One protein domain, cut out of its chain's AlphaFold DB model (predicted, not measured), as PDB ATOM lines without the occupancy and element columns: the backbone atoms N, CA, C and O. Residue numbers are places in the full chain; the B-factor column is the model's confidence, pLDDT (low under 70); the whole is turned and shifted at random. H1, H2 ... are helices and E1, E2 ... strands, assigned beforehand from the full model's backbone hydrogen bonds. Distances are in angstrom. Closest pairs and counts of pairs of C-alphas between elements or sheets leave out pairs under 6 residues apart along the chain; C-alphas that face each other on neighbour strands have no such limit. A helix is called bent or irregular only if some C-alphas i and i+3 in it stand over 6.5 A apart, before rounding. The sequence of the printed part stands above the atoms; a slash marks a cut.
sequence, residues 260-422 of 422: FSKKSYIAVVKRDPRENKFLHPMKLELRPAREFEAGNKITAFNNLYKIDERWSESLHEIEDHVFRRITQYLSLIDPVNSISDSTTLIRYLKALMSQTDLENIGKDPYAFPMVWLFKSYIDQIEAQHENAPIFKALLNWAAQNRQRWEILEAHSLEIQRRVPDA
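This is residues 260 to 422 of the 422 residues of the protein "HNH endonuclease" of Chloroflexi bacterium (UniProt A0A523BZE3). A hairpin of helices, H5 and H6, is crossed by H4; beyond one side of H6 a two-stranded ribbon, E1 and E2, is sandwiched between H6 and the pair H2 and H3. At the other end the last helix, H7, turns a corner from the last part of H6 as its arm H7a and then runs out as a long arm, H7b, with residues 406 to 422 sticking out free. The printed part has 163 residues, mostly helix, in the order H1 E1 E2 H2 H3 H4 H5 H6 H7, with an antiparallel sheet E1 - E2. It is loose and elongated, with a radius of gyration of the C-alphas of 19.5 A and spans of 69 by 35 by 28 A.

H1, residues 260 to 263, is close to but not clearly touching H6, residues 367 to 387; the closest C-alphas, Ser 261 and Phe 368, are 6.6 A apart. E1, residues 264 to 270, and E2, residues 282 to 288, form an antiparallel hairpin at 152 degrees, with N 267 and O 285 at 2.8 A and N 283 and O 269 at 2.8 A. The closest C-alphas of E1 and H6 are Ile 266 and Trp 372, 5.8 A. Those of E2 and H2, residues 295 to 305, are Pro 288 and Gly 295, 6.7 A; those of E2 and H3, residues 307 to 313, are Lys 283 and Ser 312, 4.7 A. H4, residues 315 to 333, touches H6 with residues 318 to 322 alone, closest at C-alphas Val 322 and Met 370, 6.1 A, only just about perpendicular at 72 degrees. H5, residues 342 to 360, and H6 form a helical hairpin and touch at a shallow tilt of 5 degrees, opposite ways, closest at C-alphas Met 353 and Val 371, 5.3 A. H4 touches H5 with residues 326 to 330 alone, closest at C-alphas Ile 326 and Leu 349, 7.3 A. H6 is the hub. H7, residues 389 to 417, was assigned as one helix by its hydrogen bonds but is bent, with C-alphas 400 and 403 6.9 A apart. H7a, residues 389 to 400, touches H6 about perpendicular at 88 degrees, closest at C-alphas Tyr 377 and Ile 390, 6.7 A. H7b, residues 403 to 417, touches no helix. Every O i to N i+4 pair is within hydrogen-bond range in H2, H3, H5, H7a and H7b, against 14 of 15 in H4 and 14 of 17 in H6; H1 is too short for one.

H1 begins at C-alpha 260 (-38.186, -11.495, -35.846). H4 is 27.3 A long, H5 25.3 A and H7b 21.5 A, ending at C-alpha 417 (6.818, 14.018, -22.436). H6, 26.7 A, is irregular, with C-alphas 383 and 386 9.5 A apart.

The farthest C-alphas, Arg 274 and Ala 422, are 70.3 A apart. The printed part has no cut; the link E1 to E2, 11 residues, is long. The pLDDT is under 70 at residues 290 to 295, 334 to 338, 420 and 422.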
ATOM      1  N   PHE A 260     -38.576 -11.669 -34.445       92.69
ATOM      2  CA  PHE A 260     -38.186 -11.495 -35.846       92.69
ATOM      3  C   PHE A 260     -36.673 -11.334 -36.000       92.69
ATOM      4  O   PHE A 260     -36.109 -11.924 -36.916       92.69
ATOM      5  N   SER A 261     -35.987 -10.692 -35.055       92.44
ATOM      6  CA  SER A 261     -34.519 -10.602 -35.086       92.44
ATOM      7  C   SER A 261     -33.782 -11.951 -35.132       92.44
ATOM      8  O   SER A 261     -32.615 -11.983 -35.502       92.44
ATOM      9  N   LYS A 262     -34.446 -13.070 -34.802       89.56
ATOM     10  CA  LYS A 262     -33.888 -14.433 -34.876       89.56
ATOM     11  C   LYS A 262     -34.486 -15.306 -35.982       89.56
ATOM     12  O   LYS A 262     -33.939 -16.363 -36.281       89.56
ATOM     13  N   LYS A 263     -35.612 -14.899 -36.573       90.38
ATOM     14  CA  LYS A 263     -36.387 -15.697 -37.546       90.38
ATOM     15  C   LYS A 263     -36.579 -15.011 -38.900       90.38
ATOM     16  O   LYS A 263     -37.285 -15.520 -39.769       90.38
ATOM     17  N   SER A 264     -35.967 -13.850 -39.083       92.38
ATOM     18  CA  SER A 264     -36.071 -13.050 -40.297       92.38
ATOM     19  C   SER A 264     -34.753 -12.344 -40.586       92.38
ATOM     20  O   SER A 264     -33.846 -12.318 -39.753       92.38
ATOM     21  N   TYR A 265     -34.666 -11.779 -41.780       94.00
ATOM     22  CA  TYR A 265     -33.576 -10.927 -42.214       94.00
ATOM     23  C   TYR A 265     -34.138  -9.683 -42.894       94.00
ATOM     24  O   TYR A 265     -35.300  -9.671 -43.298       94.00
ATOM     25  N   ILE A 266     -33.323  -8.642 -43.036       96.06
ATOM     26  CA  ILE A 266     -33.705  -7.448 -43.791       96.06
ATOM     27  C   ILE A 266     -33.020  -7.493 -45.155       96.06
ATOM     28  O   ILE A 266     -31.798  -7.593 -45.254       96.06
ATOM     29  N   ALA A 267     -33.816  -7.433 -46.217       95.94
ATOM     30  CA  ALA A 267     -33.320  -7.263 -47.571       95.94
ATOM     31  C   ALA A 267     -33.154  -5.772 -47.878       95.94
ATOM     32  O   ALA A 267     -34.089  -4.992 -47.711       95.94
ATOM     33  N   VAL A 268     -31.972  -5.394 -48.369       95.75
ATOM     34  CA  VAL A 268     -31.694  -4.047 -48.879       95.75
ATOM     35  C   VAL A 268     -31.921  -4.072 -50.387       95.75
ATOM     36  O   VAL A 268     -31.137  -4.671 -51.126       95.75
ATOM     37  N   VAL A 269     -33.013  -3.474 -50.855       94.62
ATOM     38  CA  VAL A 269     -33.440  -3.563 -52.261       94.62
ATOM     39  C   VAL A 269     -33.543  -2.183 -52.893       94.62
ATOM     40  O   VAL A 269     -33.824  -1.201 -52.213       94.62
ATOM     41  N   LYS A 270     -33.316  -2.092 -54.205       92.38
ATOM     42  CA  LYS A 270     -33.544  -0.848 -54.954       92.38
ATOM     43  C   LYS A 270     -35.042  -0.540 -54.982       92.38
ATOM     44  O   LYS A 270     -35.841  -1.447 -55.221       92.38
ATOM     45  N   ARG A 271     -35.417   0.719 -54.759       90.00
ATOM     46  CA  ARG A 271     -36.778   1.197 -55.038       90.00
ATOM     47  C   ARG A 271     -37.040   1.202 -56.535       90.00
ATOM     48  O   ARG A 271     -36.110   1.346 -57.334       90.00
ATOM     49  N   ASP A 272     -38.308   1.070 -56.911       86.94
ATOM     50  CA  ASP A 272     -38.713   1.319 -58.293       86.94
ATOM     51  C   ASP A 272     -38.457   2.809 -58.611       86.94
ATOM     52  O   ASP A 272     -38.903   3.669 -57.851       86.94
ATOM     53  N   PRO A 273     -37.759   3.156 -59.709       79.00
ATOM     54  CA  PRO A 273     -37.556   4.548 -60.122       79.00
ATOM     55  C   PRO A 273     -38.846   5.363 -60.307       79.00
ATOM     56  O   PRO A 273     -38.788   6.591 -60.359       79.00
ATOM     57  N   ARG A 274     -39.997   4.693 -60.456       82.81
ATOM     58  CA  ARG A 274     -41.331   5.306 -60.534       82.81
ATOM     59  C   ARG A 274     -41.902   5.683 -59.165       82.81
ATOM     60  O   ARG A 274     -42.886   6.419 -59.118       82.81
ATOM     61  N   GLU A 275     -41.325   5.181 -58.072       82.38
ATOM     62  CA  GLU A 275     -41.637   5.651 -56.720       82.38
ATOM     63  C   GLU A 275     -41.183   7.115 -56.534       82.38
ATOM     64  O   GLU A 275     -40.616   7.764 -57.415       82.38
ATOM     65  N   ASN A 276     -41.458   7.676 -55.357       77.12
ATOM     66  CA  ASN A 276     -41.110   9.050 -55.032       77.12
ATOM     67  C   ASN A 276     -39.579   9.274 -55.054       77.12
ATOM     68  O   ASN A 276     -38.860   8.783 -54.187       77.12
ATOM     69  N   LYS A 277     -39.102  10.091 -56.006       72.62
ATOM     70  CA  LYS A 277     -37.680  10.443 -56.204       72.62
ATOM     71  C   LYS A 277     -36.994  11.135 -55.019       72.62
ATOM     72  O   LYS A 277     -35.774  11.246 -55.021       72.62
ATOM     73  N   PHE A 278     -37.762  11.667 -54.068       75.00
ATOM     74  CA  PHE A 278     -37.224  12.292 -52.855       75.00
ATOM     75  C   PHE A 278     -36.914  11.270 -51.756       75.00
ATOM     76  O   PHE A 278     -36.312  11.624 -50.747       75.00
ATOM     77  N   LEU A 279     -37.325  10.014 -51.938       82.12
ATOM     78  CA  LEU A 279     -36.987   8.927 -51.031       82.12
ATOM     79  C   LEU A 279     -35.602   8.369 -51.353       82.12
ATOM     80  O   LEU A 279     -35.109   8.458 -52.478       82.12
ATOM     81  N   HIS A 280     -34.998   7.737 -50.350       88.69
ATOM     82  CA  HIS A 280     -33.743   7.020 -50.519       88.69
ATOM     83  C   HIS A 280     -33.854   5.983 -51.661       88.69
ATOM     84  O   HIS A 280     -34.859   5.270 -51.718       88.69
ATOM     85  N   PRO A 281     -32.854   5.849 -52.560       89.38
ATOM     86  CA  PRO A 281     -32.924   4.948 -53.721       89.38
ATOM     87  C   PRO A 281     -33.010   3.463 -53.347       89.38
ATOM     88  O   PRO A 281     -33.389   2.629 -54.170       89.38
ATOM     89  N   MET A 282     -32.655   3.130 -52.108       93.19
ATOM     90  CA  MET A 282     -32.831   1.806 -51.520       93.19
ATOM     91  C   MET A 282     -33.976   1.824 -50.502       93.19
ATOM     92  O   MET A 282     -34.280   2.862 -49.913       93.19
ATOM     93  N   LYS A 283     -34.574   0.662 -50.257       94.94
ATOM     94  CA  LYS A 283     -35.527   0.410 -49.175       94.94
ATOM     95  C   LYS A 283     -35.171  -0.878 -48.434       94.94
ATOM     96  O   LYS A 283     -34.436  -1.724 -48.954       94.94
ATOM     97  N   LEU A 284     -35.690  -0.993 -47.222       96.56
ATOM     98  CA  LEU A 284     -35.501  -2.118 -46.320       96.56
ATOM     99  C   LEU A 284     -36.789  -2.937 -46.252       96.56
ATOM    100  O   LEU A 284     -37.857  -2.396 -45.980       96.56
ATOM    101  N   GLU A 285     -36.679  -4.241 -46.488       95.62
ATOM    102  CA  GLU A 285     -37.811  -5.167 -46.440       95.62
ATOM    103  C   GLU A 285     -37.520  -6.306 -45.467       95.62
ATOM    104  O   GLU A 285     -36.550  -7.050 -45.647       95.62
ATOM    105  N   LEU A 286     -38.365  -6.469 -44.449       95.19
ATOM    106  CA  LEU A 286     -38.286  -7.605 -43.541       95.19
ATOM    107  C   LEU A 286     -38.756  -8.875 -44.260       95.19
ATOM    108  O   LEU A 286     -39.862  -8.939 -44.794       95.19
ATOM    109  N   ARG A 287     -37.922  -9.916 -44.271       92.62
ATOM    110  CA  ARG A 287     -38.187 -11.173 -44.981       92.62
ATOM    111  C   ARG A 287     -37.949 -12.391 -44.091       92.62
ATOM    112  O   ARG A 287     -37.056 -12.368 -43.245       92.62
ATOM    113  N   PRO A 288     -38.719 -13.477 -44.260       90.12
ATOM    114  CA  PRO A 288     -38.538 -14.686 -43.462       90.12
ATOM    115  C   PRO A 288     -37.164 -15.310 -43.717       90.12
ATOM    116  O   PRO A 288     -36.731 -15.420 -44.865       90.12
ATOM    117  N   ALA A 289     -36.495 -15.777 -42.661       85.50
ATOM    118  CA  ALA A 289     -35.383 -16.705 -42.832       85.50
ATOM    119  C   ALA A 289     -35.933 -18.048 -43.351       85.50
ATOM    120  O   ALA A 289     -37.075 -18.409 -43.047       85.50
ATOM    121  N   ARG A 290     -35.140 -18.774 -44.155       69.56
ATOM    122  CA  ARG A 290     -35.525 -20.088 -44.709       69.56
ATOM    123  C   ARG A 290     -36.093 -20.982 -43.589       69.56
ATOM    124  O   ARG A 290     -35.579 -20.939 -42.478       69.56
ATOM    125  N   GLU A 291     -37.144 -21.754 -43.890       62.94
ATOM    126  CA  GLU A 291     -37.854 -22.684 -42.973       62.94
ATOM    127  C   GLU A 291     -38.817 -22.062 -41.944       62.94
ATOM    128  O   GLU A 291     -39.567 -22.797 -41.302       62.94
ATOM    129  N   PHE A 292     -38.882 -20.734 -41.799       66.19
ATOM    130  CA  PHE A 292     -39.934 -20.110 -40.994       66.19
ATOM    131  C   PHE A 292     -41.135 -19.770 -41.886       66.19
ATOM    132  O   PHE A 292     -41.034 -18.905 -42.758       66.19
ATOM    133  N   GLU A 293     -42.289 -20.405 -41.649       66.19
ATOM    134  CA  GLU A 293     -43.593 -19.981 -42.193       66.19
ATOM    135  C   GLU A 293     -44.023 -18.646 -41.548       66.19
ATOM    136  O   GLU A 293     -44.990 -18.536 -40.797       66.19
ATOM    137  N   ALA A 294     -43.233 -17.604 -41.799       65.38
ATOM    138  CA  ALA A 294     -43.423 -16.266 -41.266       65.38
ATOM    139  C   ALA A 294     -44.274 -15.387 -42.162       65.38
ATOM    140  O   ALA A 294     -44.553 -14.274 -41.740       65.38
ATOM    141  N   GLY A 295     -44.593 -15.816 -43.391       68.25
ATOM    142  CA  GLY A 295     -45.143 -14.940 -44.431       68.25
ATOM    143  C   GLY A 295     -46.285 -14.083 -43.890       68.25
ATOM    144  O   GLY A 295     -46.145 -12.868 -43.772       68.25
ATOM    145  N   ASN A 296     -47.336 -14.738 -43.393       83.44
ATOM    146  CA  ASN A 296     -48.469 -14.046 -42.783       83.44
ATOM    147  C   ASN A 296     -48.083 -13.248 -41.529       83.44
ATOM    148  O   ASN A 296     -48.623 -12.169 -41.317       83.44
ATOM    149  N   LYS A 297     -47.121 -13.722 -40.725       90.38
ATOM    150  CA  LYS A 297     -46.674 -13.042 -39.497       90.38
ATOM    151  C   LYS A 297     -45.959 -11.729 -39.761       90.38
ATOM    152  O   LYS A 297     -46.216 -10.746 -39.069       90.38
ATOM    153  N   ILE A 298     -45.057 -11.710 -40.737       92.25
ATOM    154  CA  ILE A 298     -44.341 -10.504 -41.154       92.25
ATOM    155  C   ILE A 298     -45.331  -9.538 -41.797       92.25
ATOM    156  O   ILE A 298     -45.358  -8.376 -41.407       92.25
ATOM    157  N   THR A 299     -46.193 -10.015 -42.701       92.12
ATOM    158  CA  THR A 299     -47.220  -9.175 -43.332       92.12
ATOM    159  C   THR A 299     -48.159  -8.556 -42.298       92.12
ATOM    160  O   THR A 299     -48.349  -7.344 -42.304       92.12
ATOM    161  N   ALA A 300     -48.692  -9.346 -41.364       92.31
ATOM    162  CA  ALA A 300     -49.585  -8.847 -40.322       92.31
ATOM    163  C   ALA A 300     -48.882  -7.832 -39.404       92.31
ATOM    164  O   ALA A 300     -49.441  -6.789 -39.066       92.31
ATOM    165  N   PHE A 301     -47.622  -8.097 -39.045       94.31
ATOM    166  CA  PHE A 301     -46.815  -7.181 -38.242       94.31
ATOM    167  C   PHE A 301     -46.500  -5.868 -38.971       94.31
ATOM    168  O   PHE A 301     -46.622  -4.797 -38.374       94.31
ATOM    169  N   ASN A 302     -46.143  -5.931 -40.255       94.12
ATOM    170  CA  ASN A 302     -45.867  -4.755 -41.078       94.12
ATOM    171  C   ASN A 302     -47.130  -3.942 -41.362       94.12
ATOM    172  O   ASN A 302     -47.065  -2.719 -41.311       94.12
ATOM    173  N   ASN A 303     -48.287  -4.577 -41.551       93.31
ATOM    174  CA  ASN A 303     -49.556  -3.857 -41.670       93.31
ATOM    175  C   ASN A 303     -49.905  -3.092 -40.387       93.31
ATOM    176  O   ASN A 303     -50.476  -2.007 -40.454       93.31
ATOM    177  N   LEU A 304     -49.558  -3.642 -39.219       94.19
ATOM    178  CA  LEU A 304     -49.880  -3.033 -37.931       94.19
ATOM    179  C   LEU A 304     -48.897  -1.927 -37.519       94.19
ATOM    180  O   LEU A 304     -49.313  -0.896 -36.997       94.19
ATOM    181  N   TYR A 305     -47.594  -2.133 -37.730       95.75
ATOM    182  CA  TYR A 305     -46.541  -1.243 -37.213       95.75
ATOM    183  C   TYR A 305     -45.700  -0.547 -38.291       95.75
ATOM    184  O   TYR A 305     -44.800   0.225 -37.940       95.75
ATOM    185  N   LYS A 306     -45.978  -0.805 -39.575       95.75
ATOM    186  CA  LYS A 306     -45.356  -0.155 -40.740       95.75
ATOM    187  C   LYS A 306     -43.827  -0.179 -40.711       95.75
ATOM    188  O   LYS A 306     -43.175   0.818 -41.000       95.75
ATOM    189  N   ILE A 307     -43.238  -1.294 -40.281       96.19
ATOM    190  CA  ILE A 307     -41.805  -1.342 -39.966       96.19
ATOM    191  C   ILE A 307     -40.930  -1.188 -41.214       96.19
ATOM    192  O   ILE A 307     -40.008  -0.377 -41.182       96.19
ATOM    193  N   ASP A 308     -41.254  -1.867 -42.317       95.62
ATOM    194  CA  ASP A 308     -40.519  -1.720 -43.584       95.62
ATOM    195  C   ASP A 308     -40.518  -0.267 -44.083       95.62
ATOM    196  O   ASP A 308     -39.463   0.283 -44.399       95.62
ATOM    197  N   GLU A 309     -41.689   0.378 -44.107       94.75
ATOM    198  CA  GLU A 309     -41.843   1.783 -44.501       94.75
ATOM    199  C   GLU A 309     -40.977   2.685 -43.618       94.75
ATOM    200  O   GLU A 309     -40.116   3.399 -44.125       94.75
ATOM    201  N   ARG A 310     -41.119   2.564 -42.295       95.25
ATOM    202  CA  ARG A 310     -40.423   3.415 -41.323       95.25
ATOM    203  C   ARG A 310     -38.910   3.253 -41.365       95.25
ATOM    204  O   ARG A 310     -38.189   4.242 -41.349       95.25
ATOM    205  N   TRP A 311     -38.406   2.024 -41.433       96.94
ATOM    206  CA  TRP A 311     -36.967   1.805 -41.585       96.94
ATOM    207  C   TRP A 311     -36.449   2.324 -42.923       96.94
ATOM    208  O   TRP A 311     -35.337   2.836 -42.986       96.94
ATOM    209  N   SER A 312     -37.250   2.226 -43.984       96.00
ATOM    210  CA  SER A 312     -36.874   2.745 -45.299       96.00
ATOM    211  C   SER A 312     -36.903   4.274 -45.375       96.00
ATOM    212  O   SER A 312     -36.146   4.851 -46.154       96.00
ATOM    213  N   GLU A 313     -37.766   4.933 -44.602       93.62
ATOM    214  CA  GLU A 313     -37.792   6.393 -44.434       93.62
ATOM    215  C   GLU A 313     -36.609   6.884 -43.593       93.62
ATOM    216  O   GLU A 313     -35.968   7.869 -43.953       93.62
ATOM    217  N   SER A 314     -36.257   6.156 -42.531       94.94
ATOM    218  CA  SER A 314     -35.087   6.445 -41.690       94.94
ATOM    219  C   SER A 314     -33.765   5.937 -42.272       94.94
ATOM    220  O   SER A 314     -32.735   6.046 -41.614       94.94
ATOM    221  N   LEU A 315     -33.744   5.381 -43.487       95.56
ATOM    222  CA  LEU A 315     -32.569   4.677 -44.009       95.56
ATOM    223  C   LEU A 315     -31.309   5.554 -44.050       95.56
ATOM    224  O   LEU A 315     -30.242   5.072 -43.697       95.56
ATOM    225  N   HIS A 316     -31.432   6.841 -44.379       93.94
ATOM    226  CA  HIS A 316     -30.293   7.762 -44.341       93.94
ATOM    227  C   HIS A 316     -29.689   7.889 -42.929       93.94
ATOM    228  O   HIS A 316     -28.476   7.795 -42.761       93.94
ATOM    229  N   GLU A 317     -30.531   8.011 -41.898       94.81
ATOM    230  CA  GLU A 317     -30.084   8.058 -40.500       94.81
ATOM    231  C   GLU A 317     -29.412   6.740 -40.090       94.81
ATOM    232  O   GLU A 317     -28.392   6.735 -39.398       94.81
ATOM    233  N   ILE A 318     -29.968   5.607 -40.530       96.88
ATOM    234  CA  ILE A 318     -29.402   4.284 -40.254       96.88
ATOM    235  C   ILE A 318     -28.034   4.149 -40.940       96.88
ATOM    236  O   ILE A 318     -27.084   3.690 -40.307       96.88
ATOM    237  N   GLU A 319     -27.895   4.574 -42.197       96.12
ATOM    238  CA  GLU A 319     -26.617   4.574 -42.919       96.12
ATOM    239  C   GLU A 319     -25.571   5.456 -42.228       96.12
ATOM    240  O   GLU A 319     -24.432   5.017 -42.063       96.12
ATOM    241  N   ASP A 320     -25.957   6.635 -41.737       94.69
ATOM    242  CA  ASP A 320     -25.085   7.505 -40.941       94.69
ATOM    243  C   ASP A 320     -24.612   6.817 -39.654       94.69
ATOM    244  O   ASP A 320     -23.433   6.903 -39.283       94.69
ATOM    245  N   HIS A 321     -25.505   6.098 -38.966       95.19
ATOM    246  CA  HIS A 321     -25.151   5.300 -37.792       95.19
ATOM    247  C   HIS A 321     -24.174   4.170 -38.137       95.19
ATOM    248  O   HIS A 321     -23.180   3.991 -37.425       95.19
ATOM    249  N   VAL A 322     -24.412   3.443 -39.234       96.75
ATOM    250  CA  VAL A 322     -23.508   2.393 -39.730       96.75
ATOM    251  C   VAL A 322     -22.141   2.986 -40.055       96.75
ATOM    252  O   VAL A 322     -21.130   2.509 -39.542       96.75
ATOM    253  N   PHE A 323     -22.092   4.054 -40.852       95.81
ATOM    254  CA  PHE A 323     -20.844   4.687 -41.269       95.81
ATOM    255  C   PHE A 323     -20.046   5.206 -40.067       95.81
ATOM    256  O   PHE A 323     -18.838   4.971 -39.962       95.81
ATOM    257  N   ARG A 324     -20.719   5.836 -39.097       94.44
ATOM    258  CA  ARG A 324     -20.093   6.277 -37.844       94.44
ATOM    259  C   ARG A 324     -19.507   5.109 -37.053       94.44
ATOM    260  O   ARG A 324     -18.390   5.224 -36.564       94.44
ATOM    261  N   ARG A 325     -20.215   3.980 -36.951       94.62
ATOM    262  CA  ARG A 325     -19.692   2.782 -36.272       94.62
ATOM    263  C   ARG A 325     -18.471   2.207 -36.976       94.62
ATOM    264  O   ARG A 325     -17.495   1.898 -36.301       94.62
ATOM    265  N   ILE A 326     -18.505   2.095 -38.307       94.81
ATOM    266  CA  ILE A 326     -17.360   1.608 -39.094       94.81
ATOM    267  C   ILE A 326     -16.147   2.491 -38.820       94.81
ATOM    268  O   ILE A 326     -15.094   2.001 -38.427       94.81
ATOM    269  N   THR A 327     -16.306   3.800 -38.982       92.44
ATOM    270  CA  THR A 327     -15.203   4.755 -38.838       92.44
ATOM    271  C   THR A 327     -14.656   4.812 -37.412       92.44
ATOM    272  O   THR A 327     -13.440   4.857 -37.235       92.44
ATOM    273  N   GLN A 328     -15.511   4.727 -36.387       90.81
ATOM    274  CA  GLN A 328     -15.082   4.594 -34.988       90.81
ATOM    275  C   GLN A 328     -14.310   3.295 -34.741       90.81
ATOM    276  O   GLN A 328     -13.254   3.329 -34.117       90.81
ATOM    277  N   TYR A 329     -14.799   2.168 -35.258       90.56
ATOM    278  CA  TYR A 329     -14.145   0.872 -35.101       90.56
ATOM    279  C   TYR A 329     -12.765   0.843 -35.775       90.56
ATOM    280  O   TYR A 329     -11.778   0.468 -35.149       90.56
ATOM    281  N   LEU A 330     -12.667   1.320 -37.021       87.94
ATOM    282  CA  LEU A 330     -11.398   1.387 -37.758       87.94
ATOM    283  C   LEU A 330     -10.392   2.344 -37.103       87.94
ATOM    284  O   LEU A 330      -9.198   2.053 -37.082       87.94
ATOM    285  N   SER A 331     -10.878   3.442 -36.516       83.94
ATOM    286  CA  SER A 331     -10.059   4.406 -35.765       83.94
ATOM    287  C   SER A 331      -9.386   3.811 -34.526       83.94
ATOM    288  O   SER A 331      -8.345   4.308 -34.115       83.94
ATOM    289  N   LEU A 332      -9.971   2.773 -33.920       82.62
ATOM    290  CA  LEU A 332      -9.412   2.111 -32.736       82.62
ATOM    291  C   LEU A 332      -8.351   1.056 -33.075       82.62
ATOM    292  O   LEU A 332      -7.594   0.670 -32.190       82.62
ATOM    293  N   ILE A 333      -8.321   0.564 -34.316       79.19
ATOM    294  CA  ILE A 333      -7.421  -0.519 -34.729       79.19
ATOM    295  C   ILE A 333      -6.189   0.057 -35.428       79.19
ATOM    296  O   ILE A 333      -5.091  -0.052 -34.898       79.19
ATOM    297  N   ASP A 334      -6.377   0.644 -36.612       69.69
ATOM    298  CA  ASP A 334      -5.336   1.307 -37.410       69.69
ATOM    299  C   ASP A 334      -6.014   1.967 -38.628       69.69
ATOM    300  O   ASP A 334      -6.167   1.327 -39.671       69.69
ATOM    301  N   PRO A 335      -6.482   3.221 -38.542       62.28
ATOM    302  CA  PRO A 335      -7.299   3.837 -39.590       62.28
ATOM    303  C   PRO A 335      -6.576   4.008 -40.936       62.28
ATOM    304  O   PRO A 335      -7.245   4.184 -41.955       62.28
ATOM    305  N   VAL A 336      -5.238   3.957 -40.965       62.09
ATOM    306  CA  VAL A 336      -4.440   4.190 -42.178       62.09
ATOM    307  C   VAL A 336      -4.120   2.879 -42.894       62.09
ATOM    308  O   VAL A 336      -4.236   2.830 -44.120       62.09
ATOM    309  N   ASN A 337      -3.795   1.806 -42.165       65.12
ATOM    310  CA  ASN A 337      -3.484   0.509 -42.780       65.12
ATOM    311  C   ASN A 337      -4.701  -0.427 -42.893       65.12
ATOM    312  O   ASN A 337      -4.691  -1.342 -43.720       65.12
ATOM    313  N   SER A 338      -5.774  -0.193 -42.125       63.88
ATOM    314  CA  SER A 338      -6.968  -1.063 -42.097       63.88
ATOM    315  C   SER A 338      -7.851  -1.022 -43.350       63.88
ATOM    316  O   SER A 338      -8.679  -1.916 -43.526       63.88
ATOM    317  N   ILE A 339      -7.682  -0.023 -44.225       73.25
ATOM    318  CA  ILE A 339      -8.456   0.146 -45.474       73.25
ATOM    319  C   ILE A 339      -7.542   0.030 -46.707       73.25
ATOM    320  O   ILE A 339      -7.827   0.581 -47.764       73.25
ATOM    321  N   SER A 340      -6.403  -0.654 -46.578       76.62
ATOM    322  CA  SER A 340      -5.439  -0.798 -47.679       76.62
ATOM    323  C   SER A 340      -5.931  -1.731 -48.794       76.62
ATOM    324  O   SER A 340      -5.562  -1.534 -49.951       76.62
ATOM    325  N   ASP A 341      -6.801  -2.693 -48.473       87.00
ATOM    326  CA  ASP A 341      -7.392  -3.624 -49.433       87.00
ATOM    327  C   ASP A 341      -8.819  -4.060 -49.039       87.00
ATOM    328  O   ASP A 341      -9.242  -3.968 -47.878       87.00
ATOM    329  N   SER A 342      -9.573  -4.550 -50.025       90.69
ATOM    330  CA  SER A 342     -10.966  -4.984 -49.861       90.69
ATOM    331  C   SER A 342     -11.134  -6.181 -48.914       90.69
ATOM    332  O   SER A 342     -12.116  -6.230 -48.168       90.69
ATOM    333  N   THR A 343     -10.175  -7.108 -48.861       91.38
ATOM    334  CA  THR A 343     -10.234  -8.313 -48.010       91.38
ATOM    335  C   THR A 343     -10.104  -7.949 -46.535       91.38
ATOM    336  O   THR A 343     -10.893  -8.406 -45.699       91.38
ATOM    337  N   THR A 344      -9.138  -7.090 -46.211       89.69
ATOM    338  CA  THR A 344      -8.925  -6.592 -44.851       89.69
ATOM    339  C   THR A 344     -10.147  -5.821 -44.350       89.69
ATOM    340  O   THR A 344     -10.623  -6.090 -43.241       89.69
ATOM    341  N   LEU A 345     -10.730  -4.946 -45.180       90.88
ATOM    342  CA  LEU A 345     -11.948  -4.222 -44.813       90.88
ATOM    343  C   LEU A 345     -13.133  -5.171 -44.577       90.88
ATOM    344  O   LEU A 345     -13.820  -5.042 -43.562       90.88
ATOM    345  N   ILE A 346     -13.358  -6.152 -45.460       95.00
ATOM    346  CA  ILE A 346     -14.426  -7.153 -45.292       95.00
ATOM    347  C   ILE A 346     -14.288  -7.877 -43.947       95.00
ATOM    348  O   ILE A 346     -15.291  -8.079 -43.258       95.00
ATOM    349  N   ARG A 347     -13.066  -8.247 -43.541       94.00
ATOM    350  CA  ARG A 347     -12.821  -8.895 -42.243       94.00
ATOM    351  C   ARG A 347     -13.280  -8.015 -41.077       94.00
ATOM    352  O   ARG A 347     -13.954  -8.517 -40.179       94.00
ATOM    353  N   TYR A 348     -12.965  -6.720 -41.100       93.31
ATOM    354  CA  TYR A 348     -13.399  -5.787 -40.056       93.31
ATOM    355  C   TYR A 348     -14.911  -5.560 -40.063       93.31
ATOM    356  O   TYR A 348     -15.531  -5.571 -39.000       93.31
ATOM    357  N   LEU A 349     -15.532  -5.435 -41.240       95.56
ATOM    358  CA  LEU A 349     -16.989  -5.314 -41.345       95.56
ATOM    359  C   LEU A 349     -17.702  -6.570 -40.826       95.56
ATOM    360  O   LEU A 349     -18.706  -6.445 -40.129       95.56
ATOM    361  N   LYS A 350     -17.173  -7.772 -41.096       97.25
ATOM    362  CA  LYS A 350     -17.705  -9.034 -40.549       97.25
ATOM    363  C   LYS A 350     -17.608  -9.069 -39.020       97.25
ATOM    364  O   LYS A 350     -18.576  -9.458 -38.368       97.25
ATOM    365  N   ALA A 351     -16.486  -8.625 -38.449       95.56
ATOM    366  CA  ALA A 351     -16.317  -8.533 -36.998       95.56
ATOM    367  C   ALA A 351     -17.311  -7.541 -36.369       95.56
ATOM    368  O   ALA A 351     -18.016  -7.896 -35.425       95.56
ATOM    369  N   LEU A 352     -17.438  -6.339 -36.936       95.94
ATOM    370  CA  LEU A 352     -18.361  -5.309 -36.453       95.94
ATOM    371  C   LEU A 352     -19.836  -5.722 -36.597       95.94
ATOM    372  O   LEU A 352     -20.644  -5.465 -35.703       95.94
ATOM    373  N   MET A 353     -20.188  -6.399 -37.693       97.69
ATOM    374  CA  MET A 353     -21.515  -6.981 -37.900       97.69
ATOM    375  C   MET A 353     -21.834  -8.020 -36.820       97.69
ATOM    376  O   MET A 353     -22.899  -7.951 -36.208       97.69
ATOM    377  N   SER A 354     -20.903  -8.942 -36.548       97.19
ATOM    378  CA  SER A 354     -21.061  -9.958 -35.499       97.19
ATOM    379  C   SER A 354     -21.182  -9.331 -34.113       97.19
ATOM    380  O   SER A 354     -22.016  -9.760 -33.322       97.19
ATOM    381  N   GLN A 355     -20.371  -8.314 -33.816       95.88
ATOM    382  CA  GLN A 355     -20.463  -7.583 -32.557       95.88
ATOM    383  C   GLN A 355     -21.831  -6.903 -32.424       95.88
ATOM    384  O   GLN A 355     -22.475  -7.010 -31.384       95.88
ATOM    385  N   THR A 356     -22.319  -6.279 -33.500       96.50
ATOM    386  CA  THR A 356     -23.629  -5.617 -33.507       96.50
ATOM    387  C   THR A 356     -24.771  -6.604 -33.247       96.50
ATOM    388  O   THR A 356     -25.642  -6.318 -32.423       96.50
ATOM    389  N   ASP A 357     -24.753  -7.779 -33.883       95.69
ATOM    390  CA  ASP A 357     -25.770  -8.826 -33.680       95.69
ATOM    391  C   ASP A 357     -25.763  -9.392 -32.248       95.69
ATOM    392  O   ASP A 357     -26.820  -9.576 -31.638       95.69
ATOM    393  N   LEU A 358     -24.575  -9.639 -31.686       94.00
ATOM    394  CA  LEU A 358     -24.429 -10.261 -30.367       94.00
ATOM    395  C   LEU A 358     -24.644  -9.280 -29.211       94.00
ATOM    396  O   LEU A 358     -25.226  -9.645 -28.189       94.00
ATOM    397  N   GLU A 359     -24.163  -8.047 -29.350       94.56
ATOM    398  CA  GLU A 359     -24.052  -7.120 -28.226       94.56
ATOM    399  C   GLU A 359     -25.053  -5.973 -28.283       94.56
ATOM    400  O   GLU A 359     -25.425  -5.479 -27.215       94.56
ATOM    401  N   ASN A 360     -25.502  -5.551 -29.471       95.75
ATOM    402  CA  ASN A 360     -26.231  -4.288 -29.641       95.75
ATOM    403  C   ASN A 360     -27.717  -4.447 -29.989       95.75
ATOM    404  O   ASN A 360     -28.477  -3.498 -29.783       95.75
ATOM    405  N   ILE A 361     -28.166  -5.614 -30.467       95.31
ATOM    406  CA  ILE A 361     -29.597  -5.866 -30.716       95.31
ATOM    407  C   ILE A 361     -30.400  -5.663 -29.429       95.31
ATOM    408  O   ILE A 361     -30.090  -6.238 -28.387       95.31
ATOM    409  N   GLY A 362     -31.460  -4.853 -29.505       95.12
ATOM    410  CA  GLY A 362     -32.267  -4.509 -28.334       95.12
ATOM    411  C   GLY A 362     -31.668  -3.394 -27.476       95.12
ATOM    412  O   GLY A 362     -32.339  -2.916 -26.561       95.12
ATOM    413  N   LYS A 363     -30.450  -2.925 -27.769       96.19
ATOM    414  CA  LYS A 363     -29.777  -1.876 -26.994       96.19
ATOM    415  C   LYS A 363     -29.640  -0.573 -27.752       96.19
ATOM    416  O   LYS A 363     -29.968   0.474 -27.203       96.19
ATOM    417  N   ASP A 364     -29.200  -0.659 -28.998       95.94
ATOM    418  CA  ASP A 364     -28.927   0.521 -29.801       95.94
ATOM    419  C   ASP A 364     -30.010   0.740 -30.854       95.94
ATOM    420  O   ASP A 364     -30.503  -0.235 -31.427       95.94
ATOM    421  N   PRO A 365     -30.365   2.004 -31.144       96.56
ATOM    422  CA  PRO A 365     -31.277   2.321 -32.230       96.56
ATOM    423  C   PRO A 365     -30.822   1.694 -33.547       96.56
ATOM    424  O   PRO A 365     -29.682   1.878 -33.976       96.56
ATOM    425  N   TYR A 366     -31.742   0.975 -34.179       97.31
ATOM    426  CA  TYR A 366     -31.605   0.329 -35.476       97.31
ATOM    427  C   TYR A 366     -30.517  -0.749 -35.543       97.31
ATOM    428  O   TYR A 366     -30.047  -1.068 -36.635       97.31
ATOM    429  N   ALA A 367     -30.105  -1.335 -34.414       97.44
ATOM    430  CA  ALA A 367     -29.100  -2.397 -34.399       97.44
ATOM    431  C   ALA A 367     -29.441  -3.559 -35.339       97.44
ATOM    432  O   ALA A 367     -28.556  -4.067 -36.030       97.44
ATOM    433  N   PHE A 368     -30.712  -3.944 -35.429       97.75
ATOM    434  CA  PHE A 368     -31.144  -5.019 -36.310       97.75
ATOM    435  C   PHE A 368     -31.053  -4.641 -37.807       97.75
ATOM    436  O   PHE A 368     -30.389  -5.376 -38.541       97.75
ATOM    437  N   PRO A 369     -31.592  -3.501 -38.295       97.94
ATOM    438  CA  PRO A 369     -31.285  -2.975 -39.631       97.94
ATOM    439  C   PRO A 369     -29.792  -2.812 -39.932       97.94
ATOM    440  O   PRO A 369     -29.353  -3.159 -41.030       97.94
ATOM    441  N   MET A 370     -28.997  -2.339 -38.967       97.94
ATOM    442  CA  MET A 370     -27.557  -2.131 -39.150       97.94
ATOM    443  C   MET A 370     -26.822  -3.431 -39.497       97.94
ATOM    444  O   MET A 370     -25.997  -3.421 -40.409       97.94
ATOM    445  N   VAL A 371     -27.146  -4.557 -38.843       98.12
ATOM    446  CA  VAL A 371     -26.567  -5.881 -39.162       98.12
ATOM    447  C   VAL A 371     -26.713  -6.208 -40.651       98.12
ATOM    448  O   VAL A 371     -25.756  -6.627 -41.303       98.12
ATOM    449  N   TRP A 372     -27.890  -5.961 -41.220       97.69
ATOM    450  CA  TRP A 372     -28.165  -6.283 -42.619       97.69
ATOM    451  C   TRP A 372     -27.604  -5.255 -43.605       97.69
ATOM    452  O   TRP A 372     -27.258  -5.618 -44.731       97.69
ATOM    453  N   LEU A 373     -27.417  -4.001 -43.186       97.69
ATOM    454  CA  LEU A 373     -26.654  -3.023 -43.967       97.69
ATOM    455  C   LEU A 373     -25.163  -3.364 -44.013       97.69
ATOM    456  O   LEU A 373     -24.579  -3.312 -45.094       97.69
ATOM    457  N   PHE A 374     -24.562  -3.804 -42.901       98.06
ATOM    458  CA  PHE A 374     -23.192  -4.329 -42.924       98.06
ATOM    459  C   PHE A 374     -23.065  -5.484 -43.915       98.06
ATOM    460  O   PHE A 374     -22.152  -5.481 -44.739       98.06
ATOM    461  N   LYS A 375     -24.006  -6.435 -43.883       97.69
ATOM    462  CA  LYS A 375     -24.042  -7.544 -44.841       97.69
ATOM    463  C   LYS A 375     -24.132  -7.052 -46.288       97.69
ATOM    464  O   LYS A 375     -23.366  -7.518 -47.121       97.69
ATOM    465  N   SER A 376     -25.009  -6.088 -46.572       97.12
ATOM    466  CA  SER A 376     -25.141  -5.484 -47.907       97.12
ATOM    467  C   SER A 376     -23.842  -4.821 -48.379       97.12
ATOM    468  O   SER A 376     -23.444  -4.991 -49.530       97.12
ATOM    469  N   TYR A 377     -23.138  -4.102 -47.501       97.06
ATOM    470  CA  TYR A 377     -21.843  -3.500 -47.827       97.06
ATOM    471  C   TYR A 377     -20.757  -4.540 -48.074       97.06
ATOM    472  O   TYR A 377     -20.010  -4.405 -49.041       97.06
ATOM    473  N   ILE A 378     -20.696  -5.590 -47.253       97.88
ATOM    474  CA  ILE A 378     -19.791  -6.725 -47.471       97.88
ATOM    475  C   ILE A 378     -20.046  -7.335 -48.852       97.88
ATOM    476  O   ILE A 378     -19.104  -7.469 -49.622       97.88
ATOM    477  N   ASP A 379     -21.306  -7.606 -49.201       96.94
ATOM    478  CA  ASP A 379     -21.670  -8.207 -50.491       96.94
ATOM    479  C   ASP A 379     -21.297  -7.309 -51.678       96.94
ATOM    480  O   ASP A 379     -20.833  -7.790 -52.712       96.94
ATOM    481  N   GLN A 380     -21.461  -5.991 -51.536       95.75
ATOM    482  CA  GLN A 380     -21.042  -5.030 -52.558       95.75
ATOM    483  C   GLN A 380     -19.524  -5.020 -52.748       95.75
ATOM    484  O   GLN A 380     -19.066  -4.968 -53.889       95.75
ATOM    485  N   ILE A 381     -18.745  -5.075 -51.663       96.50
ATOM    486  CA  ILE A 381     -17.278  -5.129 -51.730       96.50
ATOM    487  C   ILE A 381     -16.821  -6.482 -52.284       96.50
ATOM    488  O   ILE A 381     -15.926  -6.515 -53.116       96.50
ATOM    489  N   GLU A 382     -17.451  -7.593 -51.901       96.88
ATOM    490  CA  GLU A 382     -17.142  -8.914 -52.463       96.88
ATOM    491  C   GLU A 382     -17.433  -8.969 -53.975       96.88
ATOM    492  O   GLU A 382     -16.685  -9.597 -54.719       96.88
ATOM    493  N   ALA A 383     -18.477  -8.277 -54.452       96.44
ATOM    494  CA  ALA A 383     -18.851  -8.260 -55.868       96.44
ATOM    495  C   ALA A 383     -18.085  -7.235 -56.726       96.44
ATOM    496  O   ALA A 383     -17.902  -7.455 -57.922       96.44
ATOM    497  N   GLN A 384     -17.703  -6.085 -56.158       94.94
ATOM    498  CA  GLN A 384     -17.129  -4.953 -56.906       94.94
ATOM    499  C   GLN A 384     -15.701  -4.594 -56.472       94.94
ATOM    500  O   GLN A 384     -15.096  -3.701 -57.069       94.94
ATOM    501  N   HIS A 385     -15.162  -5.260 -55.453       92.75
ATOM    502  CA  HIS A 385     -13.861  -4.979 -54.851       92.75
ATOM    503  C   HIS A 385     -13.699  -3.484 -54.521       92.75
ATOM    504  O   HIS A 385     -14.599  -2.864 -53.944       92.75
ATOM    505  N   GLU A 386     -12.586  -2.872 -54.926       91.50
ATOM    506  CA  GLU A 386     -12.270  -1.464 -54.668       91.50
ATOM    507  C   GLU A 386     -13.210  -0.493 -55.410       91.50
ATOM    508  O   GLU A 386     -13.197   0.717 -55.163       91.50
ATOM    509  N   ASN A 387     -14.059  -0.999 -56.314       93.50
ATOM    510  CA  ASN A 387     -15.053  -0.182 -57.000       93.50
ATOM    511  C   ASN A 387     -16.339   0.041 -56.210       93.50
ATOM    512  O   ASN A 387     -17.079   0.962 -56.576       93.50
ATOM    513  N   ALA A 388     -16.577  -0.729 -55.142       94.88
ATOM    514  CA  ALA A 388     -17.766  -0.596 -54.313       94.88
ATOM    515  C   ALA A 388     -17.894   0.839 -53.751       94.88
ATOM    516  O   ALA A 388     -16.919   1.373 -53.208       94.88
ATOM    517  N   PRO A 389     -19.080   1.478 -53.824       93.56
ATOM    518  CA  PRO A 389     -19.263   2.854 -53.357       93.56
ATOM    519  C   PRO A 389     -18.849   3.067 -51.896       93.56
ATOM    520  O   PRO A 389     -18.157   4.033 -51.584       93.56
ATOM    521  N   ILE A 390     -19.207   2.127 -51.015       93.50
ATOM    522  CA  ILE A 390     -18.848   2.179 -49.594       93.50
ATOM    523  C   ILE A 390     -17.333   2.081 -49.366       93.50
ATOM    524  O   ILE A 390     -16.797   2.793 -48.521       93.50
ATOM    525  N   PHE A 391     -16.621   1.265 -50.152       94.00
ATOM    526  CA  PHE A 391     -15.163   1.150 -50.072       94.00
ATOM    527  C   PHE A 391     -14.497   2.488 -50.414       94.00
ATOM    528  O   PHE A 391     -13.686   3.001 -49.646       94.00
ATOM    529  N   LYS A 392     -14.915   3.111 -51.524       94.00
ATOM    530  CA  LYS A 392     -14.433   4.436 -51.948       94.00
ATOM    531  C   LYS A 392     -14.742   5.524 -50.920       94.00
ATOM    532  O   LYS A 392     -13.887   6.361 -50.640       94.00
ATOM    533  N   ALA A 393     -15.941   5.509 -50.339       93.31
ATOM    534  CA  ALA A 393     -16.324   6.458 -49.296       93.31
ATOM    535  C   ALA A 393     -15.424   6.338 -48.054       93.31
ATOM    536  O   ALA A 393     -14.961   7.350 -47.527       93.31
ATOM    537  N   LEU A 394     -15.123   5.110 -47.627       92.38
ATOM    538  CA  LEU A 394     -14.244   4.843 -46.488       92.38
ATOM    539  C   LEU A 394     -12.778   5.196 -46.777       92.38
ATOM    540  O   LEU A 394     -12.122   5.774 -45.911       92.38
ATOM    541  N   LEU A 395     -12.281   4.944 -47.992       89.88
ATOM    542  CA  LEU A 395     -10.957   5.407 -48.425       89.88
ATOM    543  C   LEU A 395     -10.838   6.933 -48.376       89.88
ATOM    544  O   LEU A 395      -9.866   7.463 -47.837       89.88
ATOM    545  N   ASN A 396     -11.838   7.644 -48.902       90.00
ATOM    546  CA  ASN A 396     -11.868   9.105 -48.870       90.00
ATOM    547  C   ASN A 396     -11.887   9.627 -47.429       90.00
ATOM    548  O   ASN A 396     -11.144  10.552 -47.099       90.00
ATOM    549  N   TRP A 397     -12.690   9.010 -46.557       90.88
ATOM    550  CA  TRP A 397     -12.707   9.333 -45.133       90.88
ATOM    551  C   TRP A 397     -11.334   9.119 -44.479       90.88
ATOM    552  O   TRP A 397     -10.855  10.010 -43.775       90.88
ATOM    553  N   ALA A 398     -10.670   7.989 -44.732       87.06
ATOM    554  CA  ALA A 398      -9.351   7.705 -44.165       87.06
ATOM    555  C   ALA A 398      -8.293   8.702 -44.656       87.06
ATOM    556  O   ALA A 398      -7.505   9.208 -43.855       87.06
ATOM    557  N   ALA A 399      -8.318   9.060 -45.944       84.94
ATOM    558  CA  ALA A 399      -7.431  10.074 -46.509       84.94
ATOM    559  C   ALA A 399      -7.627  11.446 -45.841       84.94
ATOM    560  O   ALA A 399      -6.651  12.083 -45.449       84.94
ATOM    561  N   GLN A 400      -8.880  11.872 -45.642       83.62
ATOM    562  CA  GLN A 400      -9.208  13.140 -44.975       83.62
ATOM    563  C   GLN A 400      -8.815  13.157 -43.492       83.62
ATOM    564  O   GLN A 400      -8.488  14.211 -42.952       83.62
ATOM    565  N   ASN A 401      -8.843  12.004 -42.821       81.50
ATOM    566  CA  ASN A 401      -8.524  11.918 -41.397       81.50
ATOM    567  C   ASN A 401      -7.046  11.619 -41.119       81.50
ATOM    568  O   ASN A 401      -6.625  11.787 -39.978       81.50
ATOM    569  N   ARG A 402      -6.236  11.255 -42.124       80.38
ATOM    570  CA  ARG A 402      -4.796  10.987 -41.957       80.38
ATOM    571  C   ARG A 402      -4.063  12.148 -41.281       80.38
ATOM    572  O   ARG A 402      -3.424  11.952 -40.257       80.38
ATOM    573  N   GLN A 403      -4.249  13.364 -41.793       76.75
ATOM    574  CA  GLN A 403      -3.622  14.563 -41.227       76.75
ATOM    575  C   GLN A 403      -4.070  14.822 -39.779       76.75
ATOM    576  O   GLN A 403      -3.283  15.235 -38.932       76.75
ATOM    577  N   ARG A 404      -5.344  14.556 -39.466       78.56
ATOM    578  CA  ARG A 404      -5.867  14.685 -38.100       78.56
ATOM    579  C   ARG A 404      -5.194  13.693 -37.148       78.56
ATOM    580  O   ARG A 404      -4.928  14.056 -36.006       78.56
ATOM    581  N   TRP A 405      -4.923  12.473 -37.601       74.88
ATOM    582  CA  TRP A 405      -4.239  11.458 -36.800       74.88
ATOM    583  C   TRP A 405      -2.789  11.819 -36.513       74.88
ATOM    584  O   TRP A 405      -2.388  11.747 -35.356       74.88
ATOM    585  N   GLU A 406      -2.052  12.307 -37.510       80.12
ATOM    586  CA  GLU A 406      -0.676  12.793 -37.327       80.12
ATOM    587  C   GLU A 406      -0.611  13.896 -36.252       80.12
ATOM    588  O   GLU A 406       0.270  13.891 -35.391       80.12
ATOM    589  N   ILE A 407      -1.595  14.806 -36.236       82.38
ATOM    590  CA  ILE A 407      -1.712  15.851 -35.206       82.38
ATOM    591  C   ILE A 407      -2.000  15.250 -33.821       82.38
ATOM    592  O   ILE A 407      -1.382  15.655 -32.834       82.38
ATOM    593  N   LEU A 408      -2.942  14.305 -33.721       80.19
ATOM    594  CA  LEU A 408      -3.301  13.669 -32.448       80.19
ATOM    595  C   LEU A 408      -2.146  12.843 -31.869       80.19
ATOM    596  O   LEU A 408      -1.935  12.868 -30.658       80.19
ATOM    597  N   GLU A 409      -1.388  12.150 -32.715       81.75
ATOM    598  CA  GLU A 409      -0.209  11.380 -32.319       81.75
ATOM    599  C   GLU A 409       0.907  12.298 -31.811       81.75
ATOM    600  O   GLU A 409       1.427  12.085 -30.712       81.75
ATOM    601  N   ALA A 410       1.207  13.379 -32.539       84.88
ATOM    602  CA  ALA A 410       2.169  14.386 -32.098       84.88
ATOM    603  C   ALA A 410       1.778  14.995 -30.738       84.88
ATOM    604  O   ALA A 410       2.621  15.117 -29.847       84.88
ATOM    605  N   HIS A 411       0.494  15.310 -30.547       86.38
ATOM    606  CA  HIS A 411      -0.026  15.819 -29.277       86.38
ATOM    607  C   HIS A 411       0.023  14.767 -28.154       86.38
ATOM    608  O   HIS A 411       0.356  15.095 -27.015       86.38
ATOM    609  N   SER A 412      -0.249  13.492 -28.447       85.38
ATOM    610  CA  SER A 412      -0.110  12.396 -27.478       85.38
ATOM    611  C   SER A 412       1.339  12.231 -27.010       85.38
ATOM    612  O   SER A 412       1.587  12.104 -25.811       85.38
ATOM    613  N   LEU A 413       2.309  12.291 -27.929       88.06
ATOM    614  CA  LEU A 413       3.738  12.269 -27.596       88.06
ATOM    615  C   LEU A 413       4.136  13.477 -26.739       88.06
ATOM    616  O   LEU A 413       4.936  13.342 -25.816       88.06
ATOM    617  N   GLU A 414       3.567  14.653 -27.010       90.06
ATOM    618  CA  GLU A 414       3.767  15.835 -26.171       90.06
ATOM    619  C   GLU A 414       3.232  15.620 -24.749       90.06
ATOM    620  O   GLU A 414       3.936  15.925 -23.788       90.06
ATOM    621  N   ILE A 415       2.030  15.051 -24.593       89.69
ATOM    622  CA  ILE A 415       1.462  14.704 -23.278       89.69
ATOM    623  C   ILE A 415       2.366  13.714 -22.537       89.69
ATOM    624  O   ILE A 415       2.639  13.917 -21.356       89.69
ATOM    625  N   GLN A 416       2.853  12.672 -23.213       84.75
ATOM    626  CA  GLN A 416       3.744  11.678 -22.604       84.75
ATOM    627  C   GLN A 416       5.046  12.312 -22.100       84.75
ATOM    628  O   GLN A 416       5.471  12.015 -20.991       84.75
ATOM    629  N   ARG A 417       5.621  13.261 -22.851       88.00
ATOM    630  CA  ARG A 417       6.818  14.018 -22.436       88.00
ATOM    631  C   ARG A 417       6.591  14.942 -21.235       88.00
ATOM    632  O   ARG A 417       7.563  15.405 -20.648       88.00
ATOM    633  N   ARG A 418       5.339  15.261 -20.886       87.38
ATOM    634  CA  ARG A 418       5.007  16.068 -19.695       87.38
ATOM    635  C   ARG A 418       5.012  15.249 -18.407       87.38
ATOM    636  O   ARG A 418       4.987  15.846 -17.334       87.38
ATOM    637  N   VAL A 419       5.016  13.921 -18.498       76.69
ATOM    638  CA  VAL A 419       5.188  13.048 -17.336       76.69
ATOM    639  C   VAL A 419       6.691  12.971 -17.052       76.69
ATOM    640  O   VAL A 419       7.427  12.528 -17.930       76.69
ATOM    641  N   PRO A 420       7.180  13.433 -15.885       69.25
ATOM    642  CA  PRO A 420       8.579  13.251 -15.516       69.25
ATOM    643  C   PRO A 420       8.893  11.756 -15.449       69.25
ATOM    644  O   PRO A 420       8.075  10.997 -14.923       69.25
ATOM    645  N   ASP A 421      10.058  11.347 -15.950       70.88
ATOM    646  CA  ASP A 421      10.561   9.988 -15.740       70.88
ATOM    647  C   ASP A 421      10.570   9.698 -14.228       70.88
ATOM    648  O   ASP A 421      11.138  10.471 -13.449       70.88
ATOM    649  N   ALA A 422       9.864   8.640 -13.819       53.28
ATOM    650  CA  ALA A 422       9.791   8.190 -12.430       53.28
ATOM    651  C   ALA A 422      11.061   7.445 -12.009       53.28
ATOM    652  O   ALA A 422      11.569   6.644 -12.831       53.28
TER     653      ALA A 422